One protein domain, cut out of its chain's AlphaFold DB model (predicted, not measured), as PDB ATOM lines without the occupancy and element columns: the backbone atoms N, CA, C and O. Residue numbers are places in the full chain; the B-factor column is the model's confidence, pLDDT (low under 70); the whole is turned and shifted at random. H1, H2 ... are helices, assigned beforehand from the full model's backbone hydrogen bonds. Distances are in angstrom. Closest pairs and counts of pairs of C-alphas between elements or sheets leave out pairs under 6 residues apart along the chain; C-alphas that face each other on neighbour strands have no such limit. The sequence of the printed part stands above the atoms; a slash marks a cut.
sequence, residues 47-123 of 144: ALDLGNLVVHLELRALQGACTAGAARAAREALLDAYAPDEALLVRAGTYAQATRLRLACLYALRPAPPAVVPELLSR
ATOM      1  N   ALA A  47     137.459 161.925  90.333       95.38
ATOM      2  CA  ALA A  47     138.460 160.912  90.631       95.38
ATOM      3  C   ALA A  47     138.184 159.540  89.983       95.38
ATOM      4  O   ALA A  47     139.130 158.781  89.758       95.38
ATOM      5  N   LEU A  48     136.920 159.218  89.689       95.88
ATOM      6  CA  LEU A  48     136.523 157.985  89.013       95.88
ATOM      7  C   LEU A  48     137.135 157.922  87.613       95.88
ATOM      8  O   LEU A  48     137.849 156.966  87.305       95.88
ATOM      9  N   ASP A  49     136.896 158.948  86.799       97.38
ATOM     10  CA  ASP A  49     137.374 159.003  85.416       97.38
ATOM     11  C   ASP A  49     138.902 159.079  85.359       97.38
ATOM     12  O   ASP A  49     139.532 158.351  84.590       97.38
ATOM     13  N   LEU A  50     139.519 159.884  86.235       96.62
ATOM     14  CA  LEU A  50     140.977 159.981  86.313       96.62
ATOM     15  C   LEU A  50     141.617 158.638  86.697       96.62
ATOM     16  O   LEU A  50     142.577 158.195  86.063       96.62
ATOM     17  N   GLY A  51     141.084 157.975  87.728       96.12
ATOM     18  CA  GLY A  51     141.568 156.668  88.170       96.12
ATOM     19  C   GLY A  51     141.410 155.595  87.090       96.12
ATOM     20  O   GLY A  51     142.309 154.767  86.917       96.12
ATOM     21  N   ASN A  52     140.308 155.627  86.336       97.56
ATOM     22  CA  ASN A  52     140.071 154.707  85.226       97.56
ATOM     23  C   ASN A  52     141.087 154.913  84.093       97.56
ATOM     24  O   ASN A  52     141.777 153.968  83.700       97.56
ATOM     25  N   LEU A  53     141.243 156.155  83.628       97.75
ATOM     26  CA  LEU A  53     142.140 156.508  82.531       97.75
ATOM     27  C   LEU A  53     143.601 156.145  82.843       97.75
ATOM     28  O   LEU A  53     144.272 155.518  82.021       97.75
ATOM     29  N   VAL A  54     144.084 156.455  84.052       96.94
ATOM     30  CA  VAL A  54     145.457 156.127  84.479       96.94
ATOM     31  C   VAL A  54     145.727 154.621  84.423       96.94
ATOM     32  O   VAL A  54     146.767 154.199  83.914       96.94
ATOM     33  N   VAL A  55     144.802 153.791  84.912       97.44
ATOM     34  CA  VAL A  55     144.974 152.330  84.882       97.44
ATOM     35  C   VAL A  55     144.917 151.793  83.454       97.44
ATOM     36  O   VAL A  55     145.627 150.842  83.124       97.44
ATOM     37  N   HIS A  56     144.121 152.404  82.582       97.88
ATOM     38  CA  HIS A  56     144.072 152.016  81.179       97.88
ATOM     39  C   HIS A  56     145.390 152.290  80.439       97.88
ATOM     40  O   HIS A  56     145.817 151.439  79.656       97.88
ATOM     41  N   LEU A  57     146.107 153.376  80.753       96.56
ATOM     42  CA  LEU A  57     147.464 153.603  80.232       96.56
ATOM     43  C   LEU A  57     148.435 152.488  80.660       96.56
ATOM     44  O   LEU A  57     149.208 151.983  79.845       96.56
ATOM     45  N   GLU A  58     148.371 152.050  81.921       95.19
ATOM     46  CA  GLU A  58     149.165 150.912  82.408       95.19
ATOM     47  C   GLU A  58     148.800 149.615  81.677       95.19
ATOM     48  O   GLU A  58     149.684 148.852  81.280       95.19
ATOM     49  N   LEU A  59     147.502 149.374  81.476       97.31
ATOM     50  CA  LEU A  59     146.989 148.207  80.766       97.31
ATOM     51  C   LEU A  59     147.518 148.145  79.328       97.31
ATOM     52  O   LEU A  59     147.881 147.058  78.878       97.31
ATOM     53  N   ARG A  60     147.605 149.281  78.616       97.25
ATOM     54  CA  ARG A  60     148.172 149.330  77.255       97.25
ATOM     55  C   ARG A  60     149.606 148.804  77.222       97.25
ATOM     56  O   ARG A  60     149.932 148.004  76.347       97.25
ATOM     57  N   ALA A  61     150.429 149.173  78.205       96.81
ATOM     58  CA  ALA A  61     151.791 148.657  78.308       96.81
ATOM     59  C   ALA A  61     151.825 147.150  78.605       96.81
ATOM     60  O   ALA A  61     152.585 146.418  77.977       96.81
ATOM     61  N   LEU A  62     150.968 146.655  79.507       96.62
ATOM     62  CA  LEU A  62     150.874 145.215  79.805       96.62
ATOM     63  C   LEU A  62     150.394 144.384  78.610       96.62
ATOM     64  O   LEU A  62     150.707 143.201  78.507       96.62
ATOM     65  N   GLN A  63     149.631 145.002  77.713       96.81
ATOM     66  CA  GLN A  63     149.151 144.384  76.482       96.81
ATOM     67  C   GLN A  63     150.136 144.511  75.314       96.81
ATOM     68  O   GLN A  63     149.837 144.034  74.224       96.81
ATOM     69  N   GLY A  64     151.299 145.138  75.525       96.25
ATOM     70  CA  GLY A  64     152.310 145.339  74.488       96.25
ATOM     71  C   GLY A  64     151.951 146.408  73.452       96.25
ATOM     72  O   GLY A  64     152.628 146.507  72.436       96.25
ATOM     73  N   ALA A  65     150.914 147.218  73.692       96.19
ATOM     74  CA  ALA A  65     150.521 148.300  72.785       96.19
ATOM     75  C   ALA A  65     151.465 149.514  72.868       96.19
ATOM     76  O   ALA A  65     151.535 150.317  71.942       96.19
ATOM     77  N   CYS A  66     152.194 149.656  73.976       96.44
ATOM     78  CA  CYS A  66     153.239 150.655  74.158       96.44
ATOM     79  C   CYS A  66     154.279 150.160  75.174       96.44
ATOM     80  O   CYS A  66     154.103 149.127  75.822       96.44
ATOM     81  N   THR A  67     155.381 150.892  75.331       97.50
ATOM     82  CA  THR A  67     156.379 150.573  76.360       97.50
ATOM     83  C   THR A  67     155.907 151.028  77.743       97.50
ATOM     84  O   THR A  67     155.153 151.994  77.880       97.50
ATOM     85  N   ALA A  68     156.417 150.391  78.802       94.62
ATOM     86  CA  ALA A  68     156.162 150.834  80.176       94.62
ATOM     87  C   ALA A  68     156.617 152.287  80.420       94.62
ATOM     88  O   ALA A  68     155.968 153.023  81.163       94.62
ATOM     89  N   GLY A  69     157.706 152.711  79.766       96.06
ATOM     90  CA  GLY A  69     158.192 154.091  79.804       96.06
ATOM     91  C   GLY A  69     157.214 155.077  79.165       96.06
ATOM     92  O   GLY A  69     156.909 156.100  79.772       96.06
ATOM     93  N   ALA A  70     156.656 154.744  77.996       96.44
ATOM     94  CA  ALA A  70     155.663 155.581  77.322       96.44
ATOM     95  C   ALA A  70     154.369 155.715  78.142       96.44
ATOM     96  O   ALA A  70     153.887 156.825  78.344       96.44
ATOM     97  N   ALA A  71     153.848 154.612  78.691       95.69
ATOM     98  CA  ALA A  71     152.676 154.654  79.571       95.69
ATOM     99  C   ALA A  71     152.923 155.496  80.834       95.69
ATOM    100  O   ALA A  71     152.057 156.258  81.265       95.69
ATOM    101  N   ARG A  72     154.125 155.392  81.417       94.44
ATOM    102  CA  ARG A  72     154.539 156.223  82.551       94.44
ATOM    103  C   ARG A  72     154.587 157.707  82.180       94.44
ATOM    104  O   ARG A  72     154.028 158.504  82.927       94.44
ATOM    105  N   ALA A  73     155.216 158.057  81.062       95.50
ATOM    106  CA  ALA A  73     155.316 159.439  80.600       95.50
ATOM    107  C   ALA A  73     153.931 160.037  80.305       95.50
ATOM    108  O   ALA A  73     153.641 161.147  80.736       95.50
ATOM    109  N   ALA A  74     153.042 159.274  79.660       94.56
ATOM    110  CA  ALA A  74     151.666 159.694  79.397       94.56
ATOM    111  C   ALA A  74     150.882 159.949  80.693       94.56
ATOM    112  O   ALA A  74     150.200 160.963  80.813       94.56
ATOM    113  N   ARG A  75     151.015 159.069  81.696       94.62
ATOM    114  CA  ARG A  75     150.410 159.275  83.019       94.62
ATOM    115  C   ARG A  75     150.938 160.546  83.688       94.62
ATOM    116  O   ARG A  75     150.158 161.293  84.262       94.62
ATOM    117  N   GLU A  76     152.250 160.763  83.662       94.50
ATOM    118  CA  GLU A  76     152.871 161.946  84.271       94.50
ATOM    119  C   GLU A  76     152.404 163.233  83.583       94.50
ATOM    120  O   GLU A  76     151.974 164.152  84.274       94.50
ATOM    121  N   ALA A  77     152.378 163.261  82.247       94.56
ATOM    122  CA  ALA A  77     151.863 164.390  81.474       94.56
ATOM    123  C   ALA A  77     150.370 164.652  81.739       94.56
ATOM    124  O   ALA A  77     149.971 165.800  81.902       94.56
ATOM    125  N   LEU A  78     149.552 163.597  81.840       94.56
ATOM    126  CA  LEU A  78     148.134 163.707  82.191       94.56
ATOM    127  C   LEU A  78     147.945 164.343  83.572       94.56
ATOM    128  O   LEU A  78     147.142 165.258  83.718       94.56
ATOM    129  N   LEU A  79     148.664 163.860  84.588       95.00
ATOM    130  CA  LEU A  79     148.540 164.375  85.954       95.00
ATOM    131  C   LEU A  79     149.067 165.809  86.077       95.00
ATOM    132  O   LEU A  79     148.489 166.593  86.824       95.00
ATOM    133  N   ASP A  80     150.130 166.151  85.352       94.81
ATOM    134  CA  ASP A  80     150.665 167.513  85.312       94.81
ATOM    135  C   ASP A  80     149.676 168.484  84.651       94.81
ATOM    136  O   ASP A  80     149.329 169.508  85.235       94.81
ATOM    137  N   ALA A  81     149.133 168.120  83.484       94.00
ATOM    138  CA  ALA A  81     148.190 168.956  82.744       94.00
ATOM    139  C   ALA A  81     146.819 169.077  83.429       94.00
ATOM    140  O   ALA A  81     146.230 170.157  83.435       94.00
ATOM    141  N   TYR A  82     146.304 167.984  84.005       94.94
ATOM    142  CA  TYR A  82     145.025 167.991  84.722       94.94
ATOM    143  C   TYR A  82     145.125 168.694  86.085       94.94
ATOM    144  O   TYR A  82     144.123 169.197  86.586       94.94
ATOM    145  N   ALA A  83     146.328 168.741  86.671       95.12
ATOM    146  CA  ALA A  83     146.639 169.407  87.933       95.12
ATOM    147  C   ALA A  83     145.653 169.094  89.088       95.12
ATOM    148  O   ALA A  83     145.145 170.019  89.729       95.12
ATOM    149  N   PRO A  84     145.375 167.809  89.389       93.69
ATOM    150  CA  PRO A  84     144.460 167.451  90.464       93.69
ATOM    151  C   PRO A  84     145.019 167.857  91.832       93.69
ATOM    152  O   PRO A  84     146.227 167.759  92.085       93.69
ATOM    153  N   ASP A  85     144.130 168.275  92.732       93.00
ATOM    154  CA  ASP A  85     144.491 168.496  94.129       93.00
ATOM    155  C   ASP A  85     144.752 167.169  94.871       93.00
ATOM    156  O   ASP A  85     144.496 166.069  94.369       93.00
ATOM    157  N   GLU A  86     145.298 167.272  96.084       91.19
ATOM    158  CA  GLU A  86     145.668 166.101  96.885       91.19
ATOM    159  C   GLU A  86     144.452 165.226  97.229       91.19
ATOM    160  O   GLU A  86     144.539 163.998  97.223       91.19
ATOM    161  N   ALA A  87     143.294 165.840  97.485       91.31
ATOM    162  CA  ALA A  87     142.080 165.109  97.825       91.31
ATOM    163  C   ALA A  87     141.595 164.269  96.635       91.31
ATOM    164  O   ALA A  87     141.304 163.078  96.790       91.31
ATOM    165  N   LEU A  88     141.574 164.851  95.434       92.75
ATOM    166  CA  LEU A  88     141.238 164.158  94.199       92.75
ATOM    167  C   LEU A  88     142.251 163.051  93.917       92.75
ATOM    168  O   LEU A  88     141.837 161.937  93.603       92.75
ATOM    169  N   LEU A  89     143.554 163.297  94.089       92.62
ATOM    170  CA  LEU A  89     144.590 162.275  93.910       92.62
ATOM    171  C   LEU A  89     144.382 161.068  94.832       92.62
ATOM    172  O   LEU A  89     144.450 159.930  94.365       92.62
ATOM    173  N   VAL A  90     144.082 161.285  96.115       91.12
ATOM    174  CA  VAL A  90     143.795 160.196  97.065       91.12
ATOM    175  C   VAL A  90     142.566 159.389  96.633       91.12
ATOM    176  O   VAL A  90     142.595 158.150  96.622       91.12
ATOM    177  N   ARG A  91     141.487 160.069  96.224       93.00
ATOM    178  CA  ARG A  91     140.278 159.406  95.710       93.00
ATOM    179  C   ARG A  91     140.573 158.640  94.420       93.00
ATOM    180  O   ARG A  91     140.172 157.482  94.297       93.00
ATOM    181  N   ALA A  92     141.327 159.228  93.493       94.44
ATOM    182  CA  ALA A  92     141.680 158.622  92.212       94.44
ATOM    183  C   ALA A  92     142.519 157.359  92.415       94.44
ATOM    184  O   ALA A  92     142.281 156.353  91.749       94.44
ATOM    185  N   GLY A  93     143.406 157.355  93.415       93.31
ATOM    186  CA  GLY A  93     144.116 156.157  93.852       93.31
ATOM    187  C   GLY A  93     143.182 155.023  94.252       93.31
ATOM    188  O   GLY A  93     143.390 153.892  93.818       93.31
ATOM    189  N   THR A  94     142.113 155.318  94.994       93.31
ATOM    190  CA  THR A  94     141.101 154.323  95.389       93.31
ATOM    191  C   THR A  94     140.328 153.781  94.178       93.31
ATOM    192  O   THR A  94     140.168 152.563  94.041       93.31
ATOM    193  N   TYR A  95     139.907 154.656  93.260       95.38
ATOM    194  CA  TYR A  95     139.247 154.260  92.011       95.38
ATOM    195  C   TYR A  95     140.167 153.471  91.072       95.38
ATOM    196  O   TYR A  95     139.717 152.537  90.404       95.38
ATOM    197  N   ALA A  96     141.466 153.767  91.066       95.94
ATOM    198  CA  ALA A  96     142.456 153.003  90.321       95.94
ATOM    199  C   ALA A  96     142.558 151.558  90.841       95.94
ATOM    200  O   ALA A  96     142.581 150.622  90.042       95.94
ATOM    201  N   GLN A  97     142.526 151.333  92.163       95.25
ATOM    202  CA  GLN A  97     142.499 149.966  92.718       95.25
ATOM    203  C   GLN A  97     141.260 149.199  92.242       95.25
ATOM    204  O   GLN A  97     141.352 148.037  91.843       95.25
ATOM    205  N   ALA A  98     140.099 149.861  92.264       95.44
ATOM    206  CA  ALA A  98     138.844 149.281  91.797       95.44
ATOM    207  C   ALA A  98     138.888 148.944  90.304       95.44
ATOM    208  O   ALA A  98     138.461 147.860  89.904       95.44
ATOM    209  N   THR A  99     139.471 149.826  89.494       97.25
ATOM    210  CA  THR A  99     139.664 149.598  88.061       97.25
ATOM    211  C   THR A  99     140.607 148.428  87.800       97.25
ATOM    212  O   THR A  99     140.255 147.545  87.020       97.25
ATOM    213  N   ARG A 100     141.752 148.335  88.493       97.62
ATOM    214  CA  ARG A 100     142.668 147.186  88.360       97.62
ATOM    215  C   ARG A 100     141.986 145.869  88.715       97.62
ATOM    216  O   ARG A 100     142.113 144.911  87.959       97.62
ATOM    217  N   LEU A 101     141.227 145.834  89.813       97.12
ATOM    218  CA  LEU A 101     140.471 144.646  90.212       97.12
ATOM    219  C   LEU A 101     139.427 144.261  89.152       97.12
ATOM    220  O   LEU A 101     139.390 143.110  88.721       97.12
ATOM    221  N   ARG A 102     138.624 145.224  88.684       97.31
ATOM    222  CA  ARG A 102     137.619 145.006  87.629       97.31
ATOM    223  C   ARG A 102     138.253 144.471  86.346       97.31
ATOM    224  O   ARG A 102     137.748 143.509  85.775       97.31
ATOM    225  N   LEU A 103     139.358 145.068  85.900       97.75
ATOM    226  CA  LEU A 103     140.070 144.641  84.695       97.75
ATOM    227  C   LEU A 103     140.722 143.267  84.865       97.75
ATOM    228  O   LEU A 103     140.691 142.477  83.928       97.75
ATOM    229  N   ALA A 104     141.260 142.947  86.045       97.69
ATOM    230  CA  ALA A 104     141.778 141.615  86.337       97.69
ATOM    231  C   ALA A 104     140.671 140.554  86.229       97.69
ATOM    232  O   ALA A 104     140.874 139.532  85.580       97.69
ATOM    233  N   CYS A 105     139.477 140.821  86.774       97.81
ATOM    234  CA  CYS A 105     138.314 139.946  86.600       97.81
ATOM    235  C   CYS A 105     137.902 139.823  85.125       97.81
ATOM    236  O   CYS A 105     137.629 138.724  84.650       97.81
ATOM    237  N   LEU A 106     137.886 140.934  84.384       97.44
ATOM    238  CA  LEU A 106     137.519 140.950  82.968       97.44
ATOM    239  C   LEU A 106     138.487 140.122  82.110       97.44
ATOM    240  O   LEU A 106     138.055 139.315  81.289       97.44
ATOM    241  N   TYR A 107     139.793 140.314  82.298       97.50
ATOM    242  CA  TYR A 107     140.840 139.634  81.531       97.50
ATOM    243  C   TYR A 107     141.182 138.236  82.049       97.50
ATOM    244  O   TYR A 107     141.878 137.503  81.359       97.50
ATOM    245  N   ALA A 108     140.636 137.815  83.192       96.62
ATOM    246  CA  ALA A 108     140.600 136.399  83.553       96.62
ATOM    247  C   ALA A 108     139.691 135.585  82.610       96.62
ATOM    248  O   ALA A 108     139.860 134.376  82.484       96.62
ATOM    249  N   LEU A 109     138.736 136.248  81.946       96.44
ATOM    250  CA  LEU A 109     137.732 135.628  81.073       96.44
ATOM    251  C   LEU A 109     137.880 136.019  79.594       96.44
ATOM    252  O   LEU A 109     137.139 135.522  78.749       96.44
ATOM    253  N   ARG A 110     138.805 136.928  79.266       95.44
ATOM    254  CA  ARG A 110     139.046 137.417  77.901       95.44
ATOM    255  C   ARG A 110     140.485 137.135  77.471       95.44
ATOM    256  O   ARG A 110     141.371 137.151  78.319       95.44
ATOM    257  N   PRO A 111     140.750 136.962  76.164       94.06
ATOM    258  CA  PRO A 111     142.115 136.842  75.665       94.06
ATOM    259  C   PRO A 111     142.976 138.048  76.068       94.06
ATOM    260  O   PRO A 111     142.611 139.199  75.820       94.06
ATOM    261  N   ALA A 112     144.121 137.774  76.684       94.38
ATOM    262  CA  ALA A 112     145.143 138.752  77.037       94.38
ATOM    263  C   ALA A 112     146.501 138.051  77.203       94.38
ATOM    264  O   ALA A 112     146.534 136.840  77.443       94.38
ATOM    265  N   PRO A 113     147.626 138.785  77.115       96.69
ATOM    266  CA  PRO A 113     148.920 138.237  77.496       96.69
ATOM    267  C   PRO A 113     148.886 137.658  78.925       96.69
ATOM    268  O   PRO A 113     148.306 138.296  79.810       96.69
ATOM    269  N   PRO A 114     149.539 136.506  79.195       94.56
ATOM    270  CA  PRO A 114     149.459 135.820  80.493       94.56
ATOM    271  C   PRO A 114     149.854 136.683  81.698       94.56
ATOM    272  O   PRO A 114     149.390 136.454  82.811       94.56
ATOM    273  N   ALA A 115     150.694 137.697  81.480       95.50
ATOM    274  CA  ALA A 115     151.152 138.607  82.521       95.50
ATOM    275  C   ALA A 115     150.112 139.663  82.947       95.50
ATOM    276  O   ALA A 115     150.263 140.241  84.018       95.50
ATOM    277  N   VAL A 116     149.058 139.932  82.160       97.44
ATOM    278  CA  VAL A 116     148.123 141.048  82.424       97.44
ATOM    279  C   VAL A 116     147.430 140.909  83.780       97.44
ATOM    280  O   VAL A 116     147.475 141.832  84.588       97.44
ATOM    281  N   VAL A 117     146.792 139.767  84.042       97.88
ATOM    282  CA  VAL A 117     146.038 139.541  85.287       97.88
ATOM    283  C   VAL A 117     146.937 139.580  86.531       97.88
ATOM    284  O   VAL A 117     146.644 140.384  87.420       97.88
ATOM    285  N   PRO A 118     148.025 138.785  86.635       97.50
ATOM    286  CA  PRO A 118     148.875 138.818  87.824       97.50
ATOM    287  C   PRO A 118     149.497 140.199  88.050       97.50
ATOM    288  O   PRO A 118     149.611 140.630  89.195       97.50
ATOM    289  N   GLU A 119     149.823 140.933  86.983       97.12
ATOM    290  CA  GLU A 119     150.436 142.252  87.112       97.12
ATOM    291  C   GLU A 119     149.438 143.364  87.469       97.12
ATOM    292  O   GLU A 119     149.792 144.316  88.160       97.12
ATOM    293  N   LEU A 120     148.164 143.251  87.085       96.44
ATOM    294  CA  LEU A 120     147.119 144.137  87.611       96.44
ATOM    295  C   LEU A 120     146.892 143.897  89.111       96.44
ATOM    296  O   LEU A 120     146.746 144.856  89.875       96.44
ATOM    297  N   LEU A 121     146.898 142.631  89.541       96.25
ATOM    298  CA  LEU A 121     146.705 142.252  90.943       96.25
ATOM    299  C   LEU A 121     147.903 142.642  91.826       96.25
ATOM    300  O   LEU A 121     147.705 143.144  92.933       96.25
ATOM    301  N   SER A 122     149.140 142.508  91.331       95.25
ATOM    302  CA  SER A 122     150.367 142.901  92.053       95.25
ATOM    303  C   SER A 122     150.462 144.415  92.323       95.25
ATOM    304  O   SER A 122     151.265 144.873  93.145       95.25
ATOM    305  N   ARG A 123     149.630 145.212  91.640       92.94
ATOM    306  CA  ARG A 123     149.598 146.679  91.698       92.94
ATOM    307  C   ARG A 123     148.357 147.246  92.385       92.94
ATOM    308  O   ARG A 123     148.171 148.461  92.343       92.94
TER     309      ARG A 123
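This is residues 47 to 123 of the 144 residues of a protein of Solirubrobacterales bacterium (UniProt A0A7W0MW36). H1 slants through the middle, with H2 folded back beside it as a hairpin and the long H3 crossing it on the other side; short H4 packs on the last turns of H1 and H3. The printed part has 77 residues with four named helices, H1 to H4, and is all helix. It is compact, with a radius of gyration of the C-alphas of 12.5 A, and elongated, spanning 36 by 23 by 17 A.

Find C-alpha 47 at (138.460, 160.912, 90.631); from there H1, residues 47 to 62, runs 22.8 A. Next come H2, residues 68 to 82, 21.0 A, and H3, residues 86 to 107, 31.0 A. H4, residues 116 to 121, ends at C-alpha 121, (146.705, 142.252, 90.943).

Begin at H1, the hub. H1 and H2 touch as a hairpin, at a shallow tilt of 19 degrees; their closest C-alphas, Ala 61 and Ala 68, are 5.2 A apart. H1 and H3 touch at a steep tilt of 49 degrees, closest at C-alphas Ala 47 and Ala 92, 4.3 A. H4 touches H3 with H3's residues 100 to 107 alone, closest at C-alphas Ala 104 and Val 117, 4.9 A. H2 is apart from H3 and H4. In H1, H2, H3 and H4 every O i to N i+4 pair is within hydrogen-bond range.

The farthest C-alphas, Asp 85 and Pro 111, are 36.7 A apart. The printed part has no cut, no link is long, and no printed residue is under 70 in pLDDT.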